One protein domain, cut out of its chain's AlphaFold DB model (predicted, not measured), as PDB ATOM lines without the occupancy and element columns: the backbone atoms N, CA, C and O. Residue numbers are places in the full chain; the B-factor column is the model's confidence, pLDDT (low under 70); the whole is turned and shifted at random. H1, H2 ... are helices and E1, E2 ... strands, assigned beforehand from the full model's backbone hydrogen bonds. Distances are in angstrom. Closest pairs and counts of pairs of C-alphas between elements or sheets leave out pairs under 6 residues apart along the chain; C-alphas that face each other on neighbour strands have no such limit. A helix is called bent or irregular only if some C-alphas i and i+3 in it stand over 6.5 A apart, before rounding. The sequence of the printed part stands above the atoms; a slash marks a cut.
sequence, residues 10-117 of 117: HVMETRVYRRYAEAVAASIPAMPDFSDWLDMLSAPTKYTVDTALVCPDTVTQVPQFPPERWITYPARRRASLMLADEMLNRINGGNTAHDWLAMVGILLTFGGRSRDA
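Overview. This is residues 10 to 117 of the 117 residues of an uncharacterized protein of Mycobacteroides abscessus subsp. bolletii (UniProt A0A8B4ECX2). Three helices, H1, H3 and H4, stand side by side in a small bundle, and a short two-strand ribbon, E1 with E2, sits at the end of the bundle where H3 begins and H4 ends. From the far end of H1 the chain leaves this body and swings out in a wide open loop, residues 32 to 67 with the short helix H2 in it, before it comes back to the ribbon; this loop sticks out with an empty middle. The printed part has 108 residues, with four named helices and two named strands in the order H1, H2, E1, H3, H4, E2; the sheet has the order E1, E2 and is antiparallel, and the class is mostly helix. The whole is loose, with a radius of gyration of the C-alphas of 17.3 A and spans of 46 by 37 by 26 A.

Arrangement. The sheet is made of E1, residues 70 to 72, and E2, residues 113 to 115, antiparallel neighbours with 155 degrees between their directions. The C-alphas of Ile 71 and Ser 114 face each other at 5.3 A. N 71 and O 114 are within hydrogen-bond range at 2.8 A, and N 114 and O 71 at 2.9 A. A tight link joins E1 to H3, residues 74 to 91. The closest C-alphas of H3 and E2 are those of Arg 77 and Arg 113, 7.0 A apart. H4, residues 97 to 110, touches H3 and forms a helical hairpin with it, at a shallow tilt of 12 degrees, opposite ways; their closest C-alphas are those of Ile 91 and Ala 97, 4.9 A apart. H1, residues 10 to 30, touches H3 at a shallow tilt of 32 degrees, the same way, with the C-alphas of Val 16 and Asp 85 closest at 5.9 A. H1 also touches H4, opposite ways at a shallow tilt of 33 degrees, only just short of steep; the C-alphas of Val 24 and Leu 101 are closest at 7.1 A. H1, H3 and H4 are a bundle, three helices that touch one another with their lines mostly aligned. H1 is apart from both strands. H2, residues 35 to 41, touches no helix and is apart from H1, H3, H4 and E2. In H2, H3 and H4 every O i to N i+4 pair is within hydrogen-bond range; in H1 it is 15 of 17.

Along the chain. H1 begins at C-alpha 10, (-24.975, -33.485, 3.093), and runs 31.1 A to C-alpha 30, (-26.388, -38.028, 33.787). It is irregular: C-alphas 26 and 29 are 7.0 A apart. H2 has seven residues, Ser 35 to Leu 41. E1 runs from Trp 70 to Thr 72. H3, Pro 74 to Ile 91, is 25.7 A long, and H4, Ala 97 to Phe 110, is 19.9 A long. E2 ends at C-alpha 115, (-27.010, -14.825, 9.952).

Size, cuts and confidence. The two C-alphas farthest apart are those of Pro 44 and Ala 75, at 48.1 A. Without residues 32 to 67, which stand free, the body has 72 residues and spans 38 by 22 by 17 A. The printed part has no cut and ends at residue 117, the chain's last. The link from H2 to E1, 28 residues, is long; the other links are tight. The mean pLDDT of the printed part is 72.7, and 47 residues are under 70: residues 29 to 67, residues 92 to 98 and residue 117.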
ATOM      1  N   HIS A  10     -23.739 -33.000   2.494       87.75
ATOM      2  CA  HIS A  10     -24.975 -33.485   3.093       87.75
ATOM      3  C   HIS A  10     -24.766 -34.846   3.766       87.75
ATOM      4  O   HIS A  10     -25.243 -35.069   4.878       87.75
ATOM      5  N   VAL A  11     -23.988 -35.734   3.141       90.62
ATOM      6  CA  VAL A  11     -23.614 -37.030   3.734       90.62
ATOM      7  C   VAL A  11     -22.842 -36.833   5.041       90.62
ATOM      8  O   VAL A  11     -23.164 -37.463   6.053       90.62
ATOM      9  N   MET A  12     -21.870 -35.915   5.046       90.88
ATOM     10  CA  MET A  12     -21.109 -35.573   6.247       90.88
ATOM     11  C   MET A  12     -22.012 -34.989   7.340       90.88
ATOM     12  O   MET A  12     -21.920 -35.415   8.489       90.88
ATOM     13  N   GLU A  13     -22.910 -34.058   7.000       90.25
ATOM     14  CA  GLU A  13     -23.867 -33.492   7.956       90.25
ATOM     15  C   GLU A  13     -24.731 -34.579   8.591       90.25
ATOM     16  O   GLU A  13     -24.733 -34.706   9.815       90.25
ATOM     17  N   THR A  14     -25.405 -35.402   7.788       90.12
ATOM     18  CA  THR A  14     -26.287 -36.461   8.295       90.12
ATOM     19  C   THR A  14     -25.537 -37.416   9.226       90.12
ATOM     20  O   THR A  14     -26.049 -37.768  10.292       90.12
ATOM     21  N   ARG A  15     -24.298 -37.799   8.882       93.31
ATOM     22  CA  ARG A  15     -23.475 -38.659   9.746       93.31
ATOM     23  C   ARG A  15     -23.182 -37.997  11.091       93.31
ATOM     24  O   ARG A  15     -23.405 -38.629  12.123       93.31
ATOM     25  N   VAL A  16     -22.662 -36.768  11.089       90.81
ATOM     26  CA  VAL A  16     -22.223 -36.093  12.322       90.81
ATOM     27  C   VAL A  16     -23.423 -35.740  13.206       90.81
ATOM     28  O   VAL A  16     -23.358 -35.949  14.415       90.81
ATOM     29  N   TYR A  17     -24.547 -35.305  12.627       90.12
ATOM     30  CA  TYR A  17     -25.784 -35.054  13.378       90.12
ATOM     31  C   TYR A  17     -26.314 -36.310  14.065       90.12
ATOM     32  O   TYR A  17     -26.691 -36.247  15.234       90.12
ATOM     33  N   ARG A  18     -26.310 -37.459  13.378       90.50
ATOM     34  CA  ARG A  18     -26.724 -38.729  13.988       90.50
ATOM     35  C   ARG A  18     -25.829 -39.096  15.172       90.50
ATOM     36  O   ARG A  18     -26.340 -39.380  16.248       90.50
ATOM     37  N   ARG A  19     -24.504 -39.028  14.997       89.75
ATOM     38  CA  ARG A  19     -23.540 -39.312  16.076       89.75
ATOM     39  C   ARG A  19     -23.709 -38.367  17.264       89.75
ATOM     40  O   ARG A  19     -23.607 -38.794  18.409       89.75
ATOM     41  N   TYR A  20     -23.970 -37.088  16.998       88.81
ATOM     42  CA  TYR A  20     -24.256 -36.112  18.043       88.81
ATOM     43  C   TYR A  20     -25.530 -36.470  18.814       88.81
ATOM     44  O   TYR A  20     -25.500 -36.487  20.039       88.81
ATOM     45  N   ALA A  21     -26.618 -36.811  18.119       84.75
ATOM     46  CA  ALA A  21     -27.868 -37.219  18.755       84.75
ATOM     47  C   ALA A  21     -27.691 -38.470  19.633       84.75
ATOM     48  O   ALA A  21     -28.189 -38.503  20.754       84.75
ATOM     49  N   GLU A  22     -26.932 -39.463  19.162       86.12
ATOM     50  CA  GLU A  22     -26.577 -40.658  19.940       86.12
ATOM     51  C   GLU A  22     -25.782 -40.298  21.206       86.12
ATOM     52  O   GLU A  22     -26.092 -40.784  22.293       86.12
ATOM     53  N   ALA A  23     -24.794 -39.405  21.089       84.56
ATOM     54  CA  ALA A  23     -23.980 -38.965  22.222       84.56
ATOM     55  C   ALA A  23     -24.789 -38.141  23.242       84.56
ATOM     56  O   ALA A  23     -24.636 -38.333  24.448       84.56
ATOM     57  N   VAL A  24     -25.692 -37.271  22.773       82.81
ATOM     58  CA  VAL A  24     -26.629 -36.541  23.637       82.81
ATOM     59  C   VAL A  24     -27.548 -37.524  24.356       82.81
ATOM     60  O   VAL A  24     -27.632 -37.466  25.579       82.81
ATOM     61  N   ALA A  25     -28.168 -38.465  23.639       79.94
ATOM     62  CA  ALA A  25     -29.053 -39.465  24.231       79.94
ATOM     63  C   ALA A  25     -28.349 -40.300  25.314       79.94
ATOM     64  O   ALA A  25     -28.909 -40.512  26.387       79.94
ATOM     65  N   ALA A  26     -27.099 -40.703  25.074       80.00
ATOM     66  CA  ALA A  26     -26.289 -41.417  26.058       80.00
ATOM     67  C   ALA A  26     -25.953 -40.572  27.303       80.00
ATOM     68  O   ALA A  26     -25.734 -41.132  28.375       80.00
ATOM     69  N   SER A  27     -25.924 -39.240  27.180       74.88
ATOM     70  CA  SER A  27     -25.678 -38.327  28.304       74.88
ATOM     71  C   SER A  27     -26.926 -37.995  29.133       74.88
ATOM     72  O   SER A  27     -26.773 -37.595  30.284       74.88
ATOM     73  N   ILE A  28     -28.143 -38.217  28.608       71.75
ATOM     74  CA  ILE A  28     -29.415 -37.901  29.293       71.75
ATOM     75  C   ILE A  28     -29.485 -38.464  30.723       71.75
ATOM     76  O   ILE A  28     -29.846 -37.702  31.615       71.75
ATOM     77  N   PRO A  29     -29.108 -39.729  31.010       69.81
ATOM     78  CA  PRO A  29     -29.191 -40.267  32.371       69.81
ATOM     79  C   PRO A  29     -28.311 -39.541  33.401       69.81
ATOM     80  O   PRO A  29     -28.537 -39.685  34.598       69.81
ATOM     81  N   ALA A  30     -27.289 -38.810  32.946       66.94
ATOM     82  CA  ALA A  30     -26.388 -38.028  33.787       66.94
ATOM     83  C   ALA A  30     -26.710 -36.522  33.774       66.94
ATOM     84  O   ALA A  30     -26.057 -35.763  34.493       66.94
ATOM     85  N   MET A  31     -27.676 -36.080  32.960       64.88
ATOM     86  CA  MET A  31     -28.101 -34.685  32.955       64.88
ATOM     87  C   MET A  31     -28.895 -34.371  34.229       64.88
ATOM     88  O   MET A  31     -29.632 -35.230  34.717       64.88
ATOM     89  N   PRO A  32     -28.771 -33.146  34.770       65.00
ATOM     90  CA  PRO A  32     -29.643 -32.696  35.842       65.00
ATOM     91  C   PRO A  32     -31.105 -32.829  35.414       65.00
ATOM     92  O   PRO A  32     -31.456 -32.476  34.286       65.00
ATOM     93  N   ASP A  33     -31.950 -33.325  36.309       67.19
ATOM     94  CA  ASP A  33     -33.387 -33.294  36.087       67.19
ATOM     95  C   ASP A  33     -33.863 -31.837  36.166       67.19
ATOM     96  O   ASP A  33     -33.773 -31.191  37.210       67.19
ATOM     97  N   PHE A  34     -34.310 -31.300  35.033       62.72
ATOM     98  CA  PHE A  34     -34.829 -29.938  34.933       62.72
ATOM     99  C   PHE A  34     -36.359 -29.883  35.041       62.72
ATOM    100  O   PHE A  34     -36.924 -28.807  34.840       62.72
ATOM    101  N   SER A  35     -37.029 -30.999  35.352       66.25
ATOM    102  CA  SER A  35     -38.495 -31.065  35.457       66.25
ATOM    103  C   SER A  35     -39.036 -30.020  36.437       66.25
ATOM    104  O   SER A  35     -39.893 -29.226  36.065       66.25
ATOM    105  N   ASP A  36     -38.423 -29.893  37.617       62.88
ATOM    106  CA  ASP A  36     -38.821 -28.904  38.628       62.88
ATOM    107  C   ASP A  36     -38.656 -27.450  38.148       62.88
ATOM    108  O   ASP A  36     -39.431 -26.561  38.503       62.88
ATOM    109  N   TRP A  37     -37.639 -27.180  37.323       58.88
ATOM    110  CA  TRP A  37     -37.417 -25.849  36.755       58.88
ATOM    111  C   TRP A  37     -38.428 -25.534  35.649       58.88
ATOM    112  O   TRP A  37     -38.919 -24.407  35.571       58.88
ATOM    113  N   LEU A  38     -38.776 -26.525  34.824       59.28
ATOM    114  CA  LEU A  38     -39.844 -26.411  33.828       59.28
ATOM    115  C   LEU A  38     -41.204 -26.182  34.498       59.28
ATOM    116  O   LEU A  38     -41.962 -25.318  34.051       59.28
ATOM    117  N   ASP A  39     -41.473 -26.872  35.603       62.97
ATOM    118  CA  ASP A  39     -42.674 -26.672  36.416       62.97
ATOM    119  C   ASP A  39     -42.694 -25.273  37.050       62.97
ATOM    120  O   ASP A  39     -43.730 -24.611  37.062       62.97
ATOM    121  N   MET A  40     -41.543 -24.760  37.499       60.28
ATOM    122  CA  MET A  40     -41.418 -23.411  38.068       60.28
ATOM    123  C   MET A  40     -41.590 -22.291  37.026       60.28
ATOM    124  O   MET A  40     -42.139 -21.234  37.342       60.28
ATOM    125  N   LEU A  41     -41.123 -22.490  35.789       55.72
ATOM    126  CA  LEU A  41     -41.318 -21.538  34.687       55.72
ATOM    127  C   LEU A  41     -42.744 -21.548  34.124       55.72
ATOM    128  O   LEU A  41     -43.158 -20.597  33.455       55.72
ATOM    129  N   SER A  42     -43.498 -22.607  34.402       49.22
ATOM    130  CA  SER A  42     -44.892 -22.757  34.010       49.22
ATOM    131  C   SER A  42     -45.800 -22.204  35.109       49.22
ATOM    132  O   SER A  42     -46.182 -22.913  36.035       49.22
ATOM    133  N   ALA A  43     -46.232 -20.943  35.010       49.69
ATOM    134  CA  ALA A  43     -47.423 -20.529  35.762       49.69
ATOM    135  C   ALA A  43     -48.593 -21.490  35.421       49.69
ATOM    136  O   ALA A  43     -48.631 -21.991  34.293       49.69
ATOM    137  N   PRO A  44     -49.570 -21.742  36.324       50.50
ATOM    138  CA  PRO A  44     -50.572 -22.819  36.211       50.50
ATOM    139  C   PRO A  44     -51.609 -22.633  35.080       50.50
ATOM    140  O   PRO A  44     -52.699 -23.201  35.099       50.50
ATOM    141  N   THR A  45     -51.281 -21.851  34.058       48.03
ATOM    142  CA  THR A  45     -52.003 -21.741  32.801       48.03
ATOM    143  C   THR A  45     -51.052 -21.972  31.631       48.03
ATOM    144  O   THR A  45     -50.284 -21.088  31.264       48.03
ATOM    145  N   LYS A  46     -51.260 -23.114  30.965       44.94
ATOM    146  CA  LYS A  46     -51.044 -23.325  29.525       44.94
ATOM    147  C   LYS A  46     -49.598 -23.468  29.032       44.94
ATOM    148  O   LYS A  46     -49.152 -22.698  28.194       44.94
ATOM    149  N   TYR A  47     -48.992 -24.601  29.362       44.53
ATOM    150  CA  TYR A  47     -48.567 -25.527  28.307       44.53
ATOM    151  C   TYR A  47     -49.064 -26.929  28.663       44.53
ATOM    152  O   TYR A  47     -48.293 -27.858  28.861       44.53
ATOM    153  N   THR A  48     -50.386 -27.122  28.679       42.72
ATOM    154  CA  THR A  48     -50.874 -28.363  28.078       42.72
ATOM    155  C   THR A  48     -50.386 -28.288  26.640       42.72
ATOM    156  O   THR A  48     -51.017 -27.640  25.803       42.72
ATOM    157  N   VAL A  49     -49.211 -28.862  26.363       44.53
ATOM    158  CA  VAL A  49     -48.971 -29.430  25.046       44.53
ATOM    159  C   VAL A  49     -50.115 -30.410  24.926       44.53
ATOM    160  O   VAL A  49     -50.109 -31.468  25.549       44.53
ATOM    161  N   ASP A  50     -51.184 -29.950  24.294       41.22
ATOM    162  CA  ASP A  50     -52.329 -30.774  24.025       41.22
ATOM    163  C   ASP A  50     -51.787 -31.800  23.041       41.22
ATOM    164  O   ASP A  50     -51.624 -31.539  21.850       41.22
ATOM    165  N   THR A  51     -51.341 -32.934  23.572       46.00
ATOM    166  CA  THR A  51     -50.795 -34.038  22.790       46.00
ATOM    167  C   THR A  51     -51.867 -34.610  21.866       46.00
ATOM    168  O   THR A  51     -51.530 -35.340  20.944       46.00
ATOM    169  N   ALA A  52     -53.139 -34.214  22.038       43.41
ATOM    170  CA  ALA A  52     -54.211 -34.443  21.076       43.41
ATOM    171  C   ALA A  52     -54.199 -33.464  19.877       43.41
ATOM    172  O   ALA A  52     -54.799 -33.758  18.847       43.41
ATOM    173  N   LEU A  53     -53.508 -32.323  19.979       38.62
ATOM    174  CA  LEU A  53     -53.346 -31.297  18.933       38.62
ATOM    175  C   LEU A  53     -51.975 -31.360  18.242       38.62
ATOM    176  O   LEU A  53     -51.798 -30.812  17.151       38.62
ATOM    177  N   VAL A  54     -51.023 -32.086  18.831       43.47
ATOM    178  CA  VAL A  54     -49.834 -32.566  18.126       43.47
ATOM    179  C   VAL A  54     -50.264 -33.770  17.290       43.47
ATOM    180  O   VAL A  54     -50.030 -34.918  17.661       43.47
ATOM    181  N   CYS A  55     -50.906 -33.532  16.140       43.06
ATOM    182  CA  CYS A  55     -50.814 -34.551  15.101       43.06
ATOM    183  C   CYS A  55     -49.309 -34.751  14.849       43.06
ATOM    184  O   CYS A  55     -48.593 -33.753  14.697       43.06
ATOM    185  N   PRO A  56     -48.813 -35.999  14.798       49.56
ATOM    186  CA  PRO A  56     -47.416 -36.288  14.463       49.56
ATOM    187  C   PRO A  56     -46.952 -35.569  13.185       49.56
ATOM    188  O   PRO A  56     -45.766 -35.295  13.018       49.56
ATOM    189  N   ASP A  57     -47.915 -35.196  12.337       50.44
ATOM    190  CA  ASP A  57     -47.725 -34.579  11.033       50.44
ATOM    191  C   ASP A  57     -47.916 -33.041  11.009       50.44
ATOM    192  O   ASP A  57     -47.690 -32.434   9.964       50.44
ATOM    193  N   THR A  58     -48.343 -32.377  12.101       43.81
ATOM    194  CA  THR A  58     -48.652 -30.921  12.087       43.81
ATOM    195  C   THR A  58     -47.611 -30.020  12.736       43.81
ATOM    196  O   THR A  58     -47.545 -28.842  12.384       43.81
ATOM    197  N   VAL A  59     -46.761 -30.520  13.634       48.22
ATOM    198  CA  VAL A  59     -45.651 -29.714  14.179       48.22
ATOM    199  C   VAL A  59     -44.398 -29.955  13.343       48.22
ATOM    200  O   VAL A  59     -43.380 -30.439  13.820       48.22
ATOM    201  N   THR A  60     -44.467 -29.634  12.051       47.31
ATOM    202  CA  THR A  60     -43.295 -29.722  11.167       47.31
ATOM    203  C   THR A  60     -42.346 -28.539  11.340       47.31
ATOM    204  O   THR A  60     -41.189 -28.632  10.936       47.31
ATOM    205  N   GLN A  61     -42.803 -27.416  11.910       48.09
ATOM    206  CA  GLN A  61     -42.000 -26.200  12.066       48.09
ATOM    207  C   GLN A  61     -42.421 -25.428  13.323       48.09
ATOM    208  O   GLN A  61     -43.520 -24.882  13.386       48.09
ATOM    209  N   VAL A  62     -41.536 -25.358  14.323       54.97
ATOM    210  CA  VAL A  62     -41.664 -24.376  15.410       54.97
ATOM    211  C   VAL A  62     -41.550 -22.987  14.769       54.97
ATOM    212  O   VAL A  62     -40.537 -22.730  14.110       54.97
ATOM    213  N   PRO A  63     -42.549 -22.094  14.898       54.62
ATOM    214  CA  PRO A  63     -42.481 -20.773  14.285       54.62
ATOM    215  C   PRO A  63     -41.298 -19.987  14.864       54.62
ATOM    216  O   PRO A  63     -41.306 -19.623  16.039       54.62
ATOM    217  N   GLN A  64     -40.271 -19.724  14.054       54.00
ATOM    218  CA  GLN A  64     -39.167 -18.850  14.445       54.00
ATOM    219  C   GLN A  64     -39.596 -17.395  14.218       54.00
ATOM    220  O   GLN A  64     -39.826 -16.989  13.077       54.00
ATOM    221  N   PHE A  65     -39.731 -16.608  15.291       51.38
ATOM    222  CA  PHE A  65     -40.018 -15.175  15.201       51.38
ATOM    223  C   PHE A  65     -38.921 -14.357  15.898       51.38
ATOM    224  O   PHE A  65     -38.691 -14.569  17.091       51.38
ATOM    225  N   PRO A  66     -38.280 -13.398  15.203       66.62
ATOM    226  CA  PRO A  66     -38.380 -13.108  13.766       66.62
ATOM    227  C   PRO A  66     -37.768 -14.227  12.890       66.62
ATOM    228  O   PRO A  66     -36.925 -14.981  13.375       66.62
ATOM    229  N   PRO A  67     -38.176 -14.357  11.611       66.50
ATOM    230  CA  PRO A  67     -37.638 -15.373  10.710       66.50
ATOM    231  C   PRO A  67     -36.162 -15.094  10.414       66.50
ATOM    232  O   PRO A  67     -35.831 -14.152   9.691       66.50
ATOM    233  N   GLU A  68     -35.268 -15.913  10.966       71.12
ATOM    234  CA  GLU A  68     -33.837 -15.785  10.708       71.12
ATOM    235  C   GLU A  68     -33.468 -16.487   9.401       71.12
ATOM    236  O   GLU A  68     -33.829 -17.638   9.154       71.12
ATOM    237  N   ARG A  69     -32.704 -15.798   8.555       78.06
ATOM    238  CA  ARG A  69     -32.093 -16.396   7.366       78.06
ATOM    239  C   ARG A  69     -30.626 -16.670   7.649       78.06
ATOM    240  O   ARG A  69     -29.942 -15.856   8.264       78.06
ATOM    241  N   TRP A  70     -30.144 -17.821   7.196       84.12
ATOM    242  CA  TRP A  70     -28.768 -18.253   7.413       84.12
ATOM    243  C   TRP A  70     -28.115 -18.620   6.084       84.12
ATOM    244  O   TRP A  70     -28.585 -19.502   5.365       84.12
ATOM    245  N   ILE A  71     -26.998 -17.969   5.773       86.81
ATOM    246  CA  ILE A  71     -26.160 -18.292   4.618       86.81
ATOM    247  C   ILE A  71     -25.155 -19.357   5.048       86.81
ATOM    248  O   ILE A  71     -24.413 -19.158   6.011       86.81
ATOM    249  N   THR A  72     -25.098 -20.478   4.326       87.38
ATOM    250  CA  THR A  72     -24.131 -21.557   4.586       87.38
ATOM    251  C   THR A  72     -22.936 -21.449   3.644       87.38
ATOM    252  O   THR A  72     -23.094 -21.435   2.427       87.38
ATOM    253  N   TYR A  73     -21.727 -21.426   4.204       90.56
ATOM    254  CA  TYR A  73     -20.460 -21.409   3.473       90.56
ATOM    255  C   TYR A  73     -19.867 -22.827   3.433       90.56
ATOM    256  O   TYR A  73     -19.311 -23.267   4.444       90.56
ATOM    257  N   PRO A  74     -19.911 -23.550   2.294       88.00
ATOM    258  CA  PRO A  74     -19.636 -24.992   2.253       88.00
ATOM    259  C   PRO A  74     -18.265 -25.407   2.803       88.00
ATOM    260  O   PRO A  74     -18.158 -26.385   3.539       88.00
ATOM    261  N   ALA A  75     -17.209 -24.648   2.500       90.25
ATOM    262  CA  ALA A  75     -15.860 -24.947   2.984       90.25
ATOM    263  C   ALA A  75     -15.733 -24.769   4.506       90.25
ATOM    264  O   ALA A  75     -15.192 -25.636   5.192       90.25
ATOM    265  N   ARG A  76     -16.285 -23.672   5.046       91.12
ATOM    266  CA  ARG A  76     -16.301 -23.419   6.494       91.12
ATOM    267  C   ARG A  76     -17.169 -24.449   7.207       91.12
ATOM    268  O   ARG A  76     -16.777 -24.949   8.253       91.12
ATOM    269  N   ARG A  77     -18.304 -24.811   6.604       93.31
ATOM    270  CA  ARG A  77     -19.217 -25.823   7.131       93.31
ATOM    271  C   ARG A  77     -18.535 -27.180   7.246       93.31
ATOM    272  O   ARG A  77     -18.583 -27.782   8.310       93.31
ATOM    273  N   ARG A  78     -17.828 -27.618   6.201       92.62
ATOM    274  CA  ARG A  78     -17.047 -28.863   6.230       92.62
ATOM    275  C   ARG A  78     -15.995 -28.853   7.342       92.62
ATOM    276  O   ARG A  78     -15.906 -29.823   8.084       92.62
ATOM    277  N   ALA A  79     -15.247 -27.760   7.503       92.44
ATOM    278  CA  ALA A  79     -14.269 -27.641   8.587       92.44
ATOM    279  C   ALA A  79     -14.928 -27.724   9.978       92.44
ATOM    280  O   ALA A  79     -14.431 -28.433  10.850       92.44
ATOM    281  N   SER A  80     -16.074 -27.059  10.177       93.88
ATOM    282  CA  SER A  80     -16.845 -27.151  11.423       93.88
ATOM    283  C   SER A  80     -17.353 -28.568  11.699       93.88
ATOM    284  O   SER A  80     -17.296 -29.009  12.842       93.88
ATOM    285  N   LEU A  81     -17.810 -29.294  10.673       93.06
ATOM    286  CA  LEU A  81     -18.268 -30.681  10.805       93.06
ATOM    287  C   LEU A  81     -17.122 -31.640  11.129       93.06
ATOM    288  O   LEU A  81     -17.285 -32.496  11.988       93.06
ATOM    289  N   MET A  82     -15.960 -31.476  10.493       93.62
ATOM    290  CA  MET A  82     -14.762 -32.261  10.810       93.62
ATOM    291  C   MET A  82     -14.315 -32.040  12.257       93.62
ATOM    292  O   MET A  82     -13.990 -32.998  12.954       93.62
ATOM    293  N   LEU A  83     -14.334 -30.786  12.721       93.00
ATOM    294  CA  LEU A  83     -14.023 -30.460  14.109       93.00
ATOM    295  C   LEU A  83     -15.038 -31.104  15.062       93.00
ATOM    296  O   LEU A  83     -14.636 -31.763  16.012       93.00
ATOM    297  N   ALA A  84     -16.338 -30.971  14.784       92.50
ATOM    298  CA  ALA A  84     -17.403 -31.576  15.582       92.50
ATOM    299  C   ALA A  84     -17.281 -33.109  15.670       92.50
ATOM    300  O   ALA A  84     -17.431 -33.679  16.748       92.50
ATOM    301  N   ASP A  85     -16.967 -33.775  14.559       92.00
ATOM    302  CA  ASP A  85     -16.797 -35.230  14.504       92.00
ATOM    303  C   ASP A  85     -15.602 -35.702  15.351       92.00
ATOM    304  O   ASP A  85     -15.690 -36.692  16.079       92.00
ATOM    305  N   GLU A  86     -14.502 -34.947  15.325       89.69
ATOM    306  CA  GLU A  86     -13.324 -35.216  16.152       89.69
ATOM    307  C   GLU A  86     -13.585 -34.956  17.644       89.69
ATOM    308  O   GLU A  86     -13.142 -35.716  18.503       89.69
ATOM    309  N   MET A  87     -14.353 -33.918  17.975       88.81
ATOM    310  CA  MET A  87     -14.792 -33.655  19.349       88.81
ATOM    311  C   MET A  87     -15.642 -34.808  19.899       88.81
ATOM    312  O   MET A  87     -15.422 -35.253  21.026       88.81
ATOM    313  N   LEU A  88     -16.553 -35.351  19.084       87.69
ATOM    314  CA  LEU A  88     -17.360 -36.524  19.434       87.69
ATOM    315  C   LEU A  88     -16.509 -37.776  19.677       87.69
ATOM    316  O   LEU A  88     -16.821 -38.549  20.580       87.69
ATOM    317  N   ASN A  89     -15.410 -37.965  18.938       86.44
ATOM    318  CA  ASN A  89     -14.479 -39.069  19.202       86.44
ATOM    319  C   ASN A  89     -13.855 -38.977  20.606       86.44
ATOM    320  O   ASN A  89     -13.615 -40.004  21.240       86.44
ATOM    321  N   ARG A  90     -13.607 -37.758  21.103       79.75
ATOM    322  CA  ARG A  90     -12.921 -37.509  22.383       79.75
ATOM    323  C   ARG A  90     -13.840 -37.572  23.601       79.75
ATOM    324  O   ARG A  90     -13.373 -37.930  24.679       79.75
ATOM    325  N   ILE A  91     -15.131 -37.282  23.434       75.06
ATOM    326  CA  ILE A  91     -16.137 -37.346  24.512       75.06
ATOM    327  C   ILE A  91     -16.209 -38.743  25.152       75.06
ATOM    328  O   ILE A  91     -16.390 -38.858  26.365       75.06
ATOM    329  N   ASN A  92     -15.961 -39.799  24.376       64.44
ATOM    330  CA  ASN A  92     -15.932 -41.182  24.862       64.44
ATOM    331  C   ASN A  92     -14.804 -41.477  25.884       64.44
ATOM    332  O   ASN A  92     -14.754 -42.580  26.420       64.44
ATOM    333  N   GLY A  93     -13.897 -40.525  26.156       58.31
ATOM    334  CA  GLY A  93     -12.742 -40.678  27.055       58.31
ATOM    335  C   GLY A  93     -12.944 -40.271  28.526       58.31
ATOM    336  O   GLY A  93     -12.045 -40.509  29.328       58.31
ATOM    337  N   GLY A  94     -14.095 -39.697  28.901       54.25
ATOM    338  CA  GLY A  94     -14.473 -39.427  30.301       54.25
ATOM    339  C   GLY A  94     -14.159 -38.020  30.857       54.25
ATOM    340  O   GLY A  94     -13.176 -37.375  30.505       54.25
ATOM    341  N   ASN A  95     -15.040 -37.556  31.757       48.44
ATOM    342  CA  ASN A  95     -15.043 -36.306  32.550       48.44
ATOM    343  C   ASN A  95     -15.239 -34.943  31.865       48.44
ATOM    344  O   ASN A  95     -15.432 -33.958  32.568       48.44
ATOM    345  N   THR A  96     -15.286 -34.856  30.537       56.72
ATOM    346  CA  THR A  96     -15.544 -33.581  29.829       56.72
ATOM    347  C   THR A  96     -16.742 -33.636  28.872       56.72
ATOM    348  O   THR A  96     -16.956 -32.731  28.077       56.72
ATOM    349  N   ALA A  97     -17.587 -34.667  28.964       65.81
ATOM    350  CA  ALA A  97     -18.639 -34.928  27.978       65.81
ATOM    351  C   ALA A  97     -19.606 -33.747  27.744       65.81
ATOM    352  O   ALA A  97     -19.904 -33.434  26.596       65.81
ATOM    353  N   HIS A  98     -20.053 -33.058  28.797       67.88
ATOM    354  CA  HIS A  98     -21.100 -32.034  28.687       67.88
ATOM    355  C   HIS A  98     -20.634 -30.750  27.982       67.88
ATOM    356  O   HIS A  98     -21.291 -30.306  27.039       67.88
ATOM    357  N   ASP A  99     -19.480 -30.190  28.361       73.62
ATOM    358  CA  ASP A  99     -18.948 -28.974  27.727       73.62
ATOM    359  C   ASP A  99     -18.628 -29.212  26.249       73.62
ATOM    360  O   ASP A  99     -18.937 -28.388  25.386       73.62
ATOM    361  N   TRP A 100     -18.071 -30.382  25.926       80.81
ATOM    362  CA  TRP A 100     -17.780 -30.738  24.541       80.81
ATOM    363  C   TRP A 100     -19.064 -30.979  23.742       80.81
ATOM    364  O   TRP A 100     -19.127 -30.547  22.595       80.81
ATOM    365  N   LEU A 101     -20.109 -31.584  24.325       84.44
ATOM    366  CA  LEU A 101     -21.416 -31.722  23.670       84.44
ATOM    367  C   LEU A 101     -22.065 -30.358  23.393       84.44
ATOM    368  O   LEU A 101     -22.632 -30.161  22.317       84.44
ATOM    369  N   ALA A 102     -21.944 -29.398  24.312       84.81
ATOM    370  CA  ALA A 102     -22.424 -28.038  24.090       84.81
ATOM    371  C   ALA A 102     -21.662 -27.355  22.942       84.81
ATOM    372  O   ALA A 102     -22.272 -26.814  22.017       84.81
ATOM    373  N   MET A 103     -20.327 -27.440  22.938       87.44
ATOM    374  CA  MET A 103     -19.509 -26.867  21.865       87.44
ATOM    375  C   MET A 103     -19.759 -27.536  20.504       87.44
ATOM    376  O   MET A 103     -19.837 -26.843  19.487       87.44
ATOM    377  N   VAL A 104     -19.947 -28.860  20.469       90.38
ATOM    378  CA  VAL A 104     -20.355 -29.590  19.258       90.38
ATOM    379  C   VAL A 104     -21.717 -29.094  18.775       90.38
ATOM    380  O   VAL A 104     -21.863 -28.790  17.592       90.38
ATOM    381  N   GLY A 105     -22.689 -28.922  19.675       87.81
ATOM    382  CA  GLY A 105     -24.001 -28.359  19.350       87.81
ATOM    383  C   GLY A 105     -23.913 -26.966  18.716       87.81
ATOM    384  O   GLY A 105     -24.573 -26.700  17.710       87.81
ATOM    385  N   ILE A 106     -23.034 -26.095  19.227       89.12
ATOM    386  CA  ILE A 106     -22.775 -24.759  18.661       89.12
ATOM    387  C   ILE A 106     -22.200 -24.865  17.242       89.12
ATOM    388  O   ILE A 106     -22.680 -24.191  16.328       89.12
ATOM    389  N   LEU A 107     -21.200 -25.726  17.022       91.19
ATOM    390  CA  LEU A 107     -20.605 -25.936  15.698       91.19
ATOM    391  C   LEU A 107     -21.612 -26.514  14.698       91.19
ATOM    392  O   LEU A 107     -21.653 -26.080  13.547       91.19
ATOM    393  N   LEU A 108     -22.458 -27.450  15.125       91.56
ATOM    394  CA  LEU A 108     -23.512 -28.008  14.280       91.56
ATOM    395  C   LEU A 108     -24.579 -26.970  13.948       91.56
ATOM    396  O   LEU A 108     -25.020 -26.899  12.802       91.56
ATOM    397  N   THR A 109     -24.949 -26.115  14.894       88.25
ATOM    398  CA  THR A 109     -26.005 -25.119  14.683       88.25
ATOM    399  C   THR A 109     -25.515 -23.949  13.830       88.25
ATOM    400  O   THR A 109     -26.154 -23.606  12.833       88.25
ATOM    401  N   PHE A 110     -24.341 -23.396  14.152       88.69
ATOM    402  CA  PHE A 110     -23.856 -22.123  13.603       88.69
ATOM    403  C   PHE A 110     -22.556 -22.230  12.797       88.69
ATOM    404  O   PHE A 110     -22.240 -21.342  12.008       88.69
ATOM    405  N   GLY A 111     -21.782 -23.303  12.961       90.94
ATOM    406  CA  GLY A 111     -20.486 -23.463  12.305       90.94
ATOM    407  C   GLY A 111     -20.600 -23.412  10.783       90.94
ATOM    408  O   GLY A 111     -21.376 -24.152  10.174       90.94
ATOM    409  N   GLY A 112     -19.843 -22.508  10.161       88.06
ATOM    410  CA  GLY A 112     -19.887 -22.276   8.718       88.06
ATOM    411  C   GLY A 112     -21.172 -21.620   8.211       88.06
ATOM    412  O   GLY A 112     -21.365 -21.565   6.998       88.06
ATOM    413  N   ARG A 113     -22.023 -21.110   9.106       89.06
ATOM    414  CA  ARG A 113     -23.220 -20.339   8.774       89.06
ATOM    415  C   ARG A 113     -23.061 -18.899   9.258       89.06
ATOM    416  O   ARG A 113     -22.378 -18.638  10.242       89.06
ATOM    417  N   SER A 114     -23.670 -17.961   8.548       85.75
ATOM    418  CA  SER A 114     -23.788 -16.568   8.979       85.75
ATOM    419  C   SER A 114     -25.245 -16.171   8.941       85.75
ATOM    420  O   SER A 114     -25.940 -16.515   7.984       85.75
ATOM    421  N   ARG A 115     -25.688 -15.436   9.959       80.50
ATOM    422  CA  ARG A 115     -27.010 -14.825   9.952       80.50
ATOM    423  C   ARG A 115     -27.034 -13.744   8.874       80.50
ATOM    424  O   ARG A 115     -26.098 -12.944   8.802       80.50
ATOM    425  N   ASP A 116     -28.059 -13.768   8.035       72.69
ATOM    426  CA  ASP A 116     -28.394 -12.654   7.153       72.69
ATOM    427  C   ASP A 116     -28.958 -11.542   8.049       72.69
ATOM    428  O   ASP A 116     -29.827 -11.811   8.885       72.69
ATOM    429  N   ALA A 117     -28.356 -10.354   7.981       58.25
ATOM    430  CA  ALA A 117     -28.636  -9.246   8.894       58.25
ATOM    431  C   ALA A 117     -30.033  -8.648   8.690       58.25
ATOM    432  O   ALA A 117     -30.465  -8.536   7.520       58.25
TER     433      ALA A 117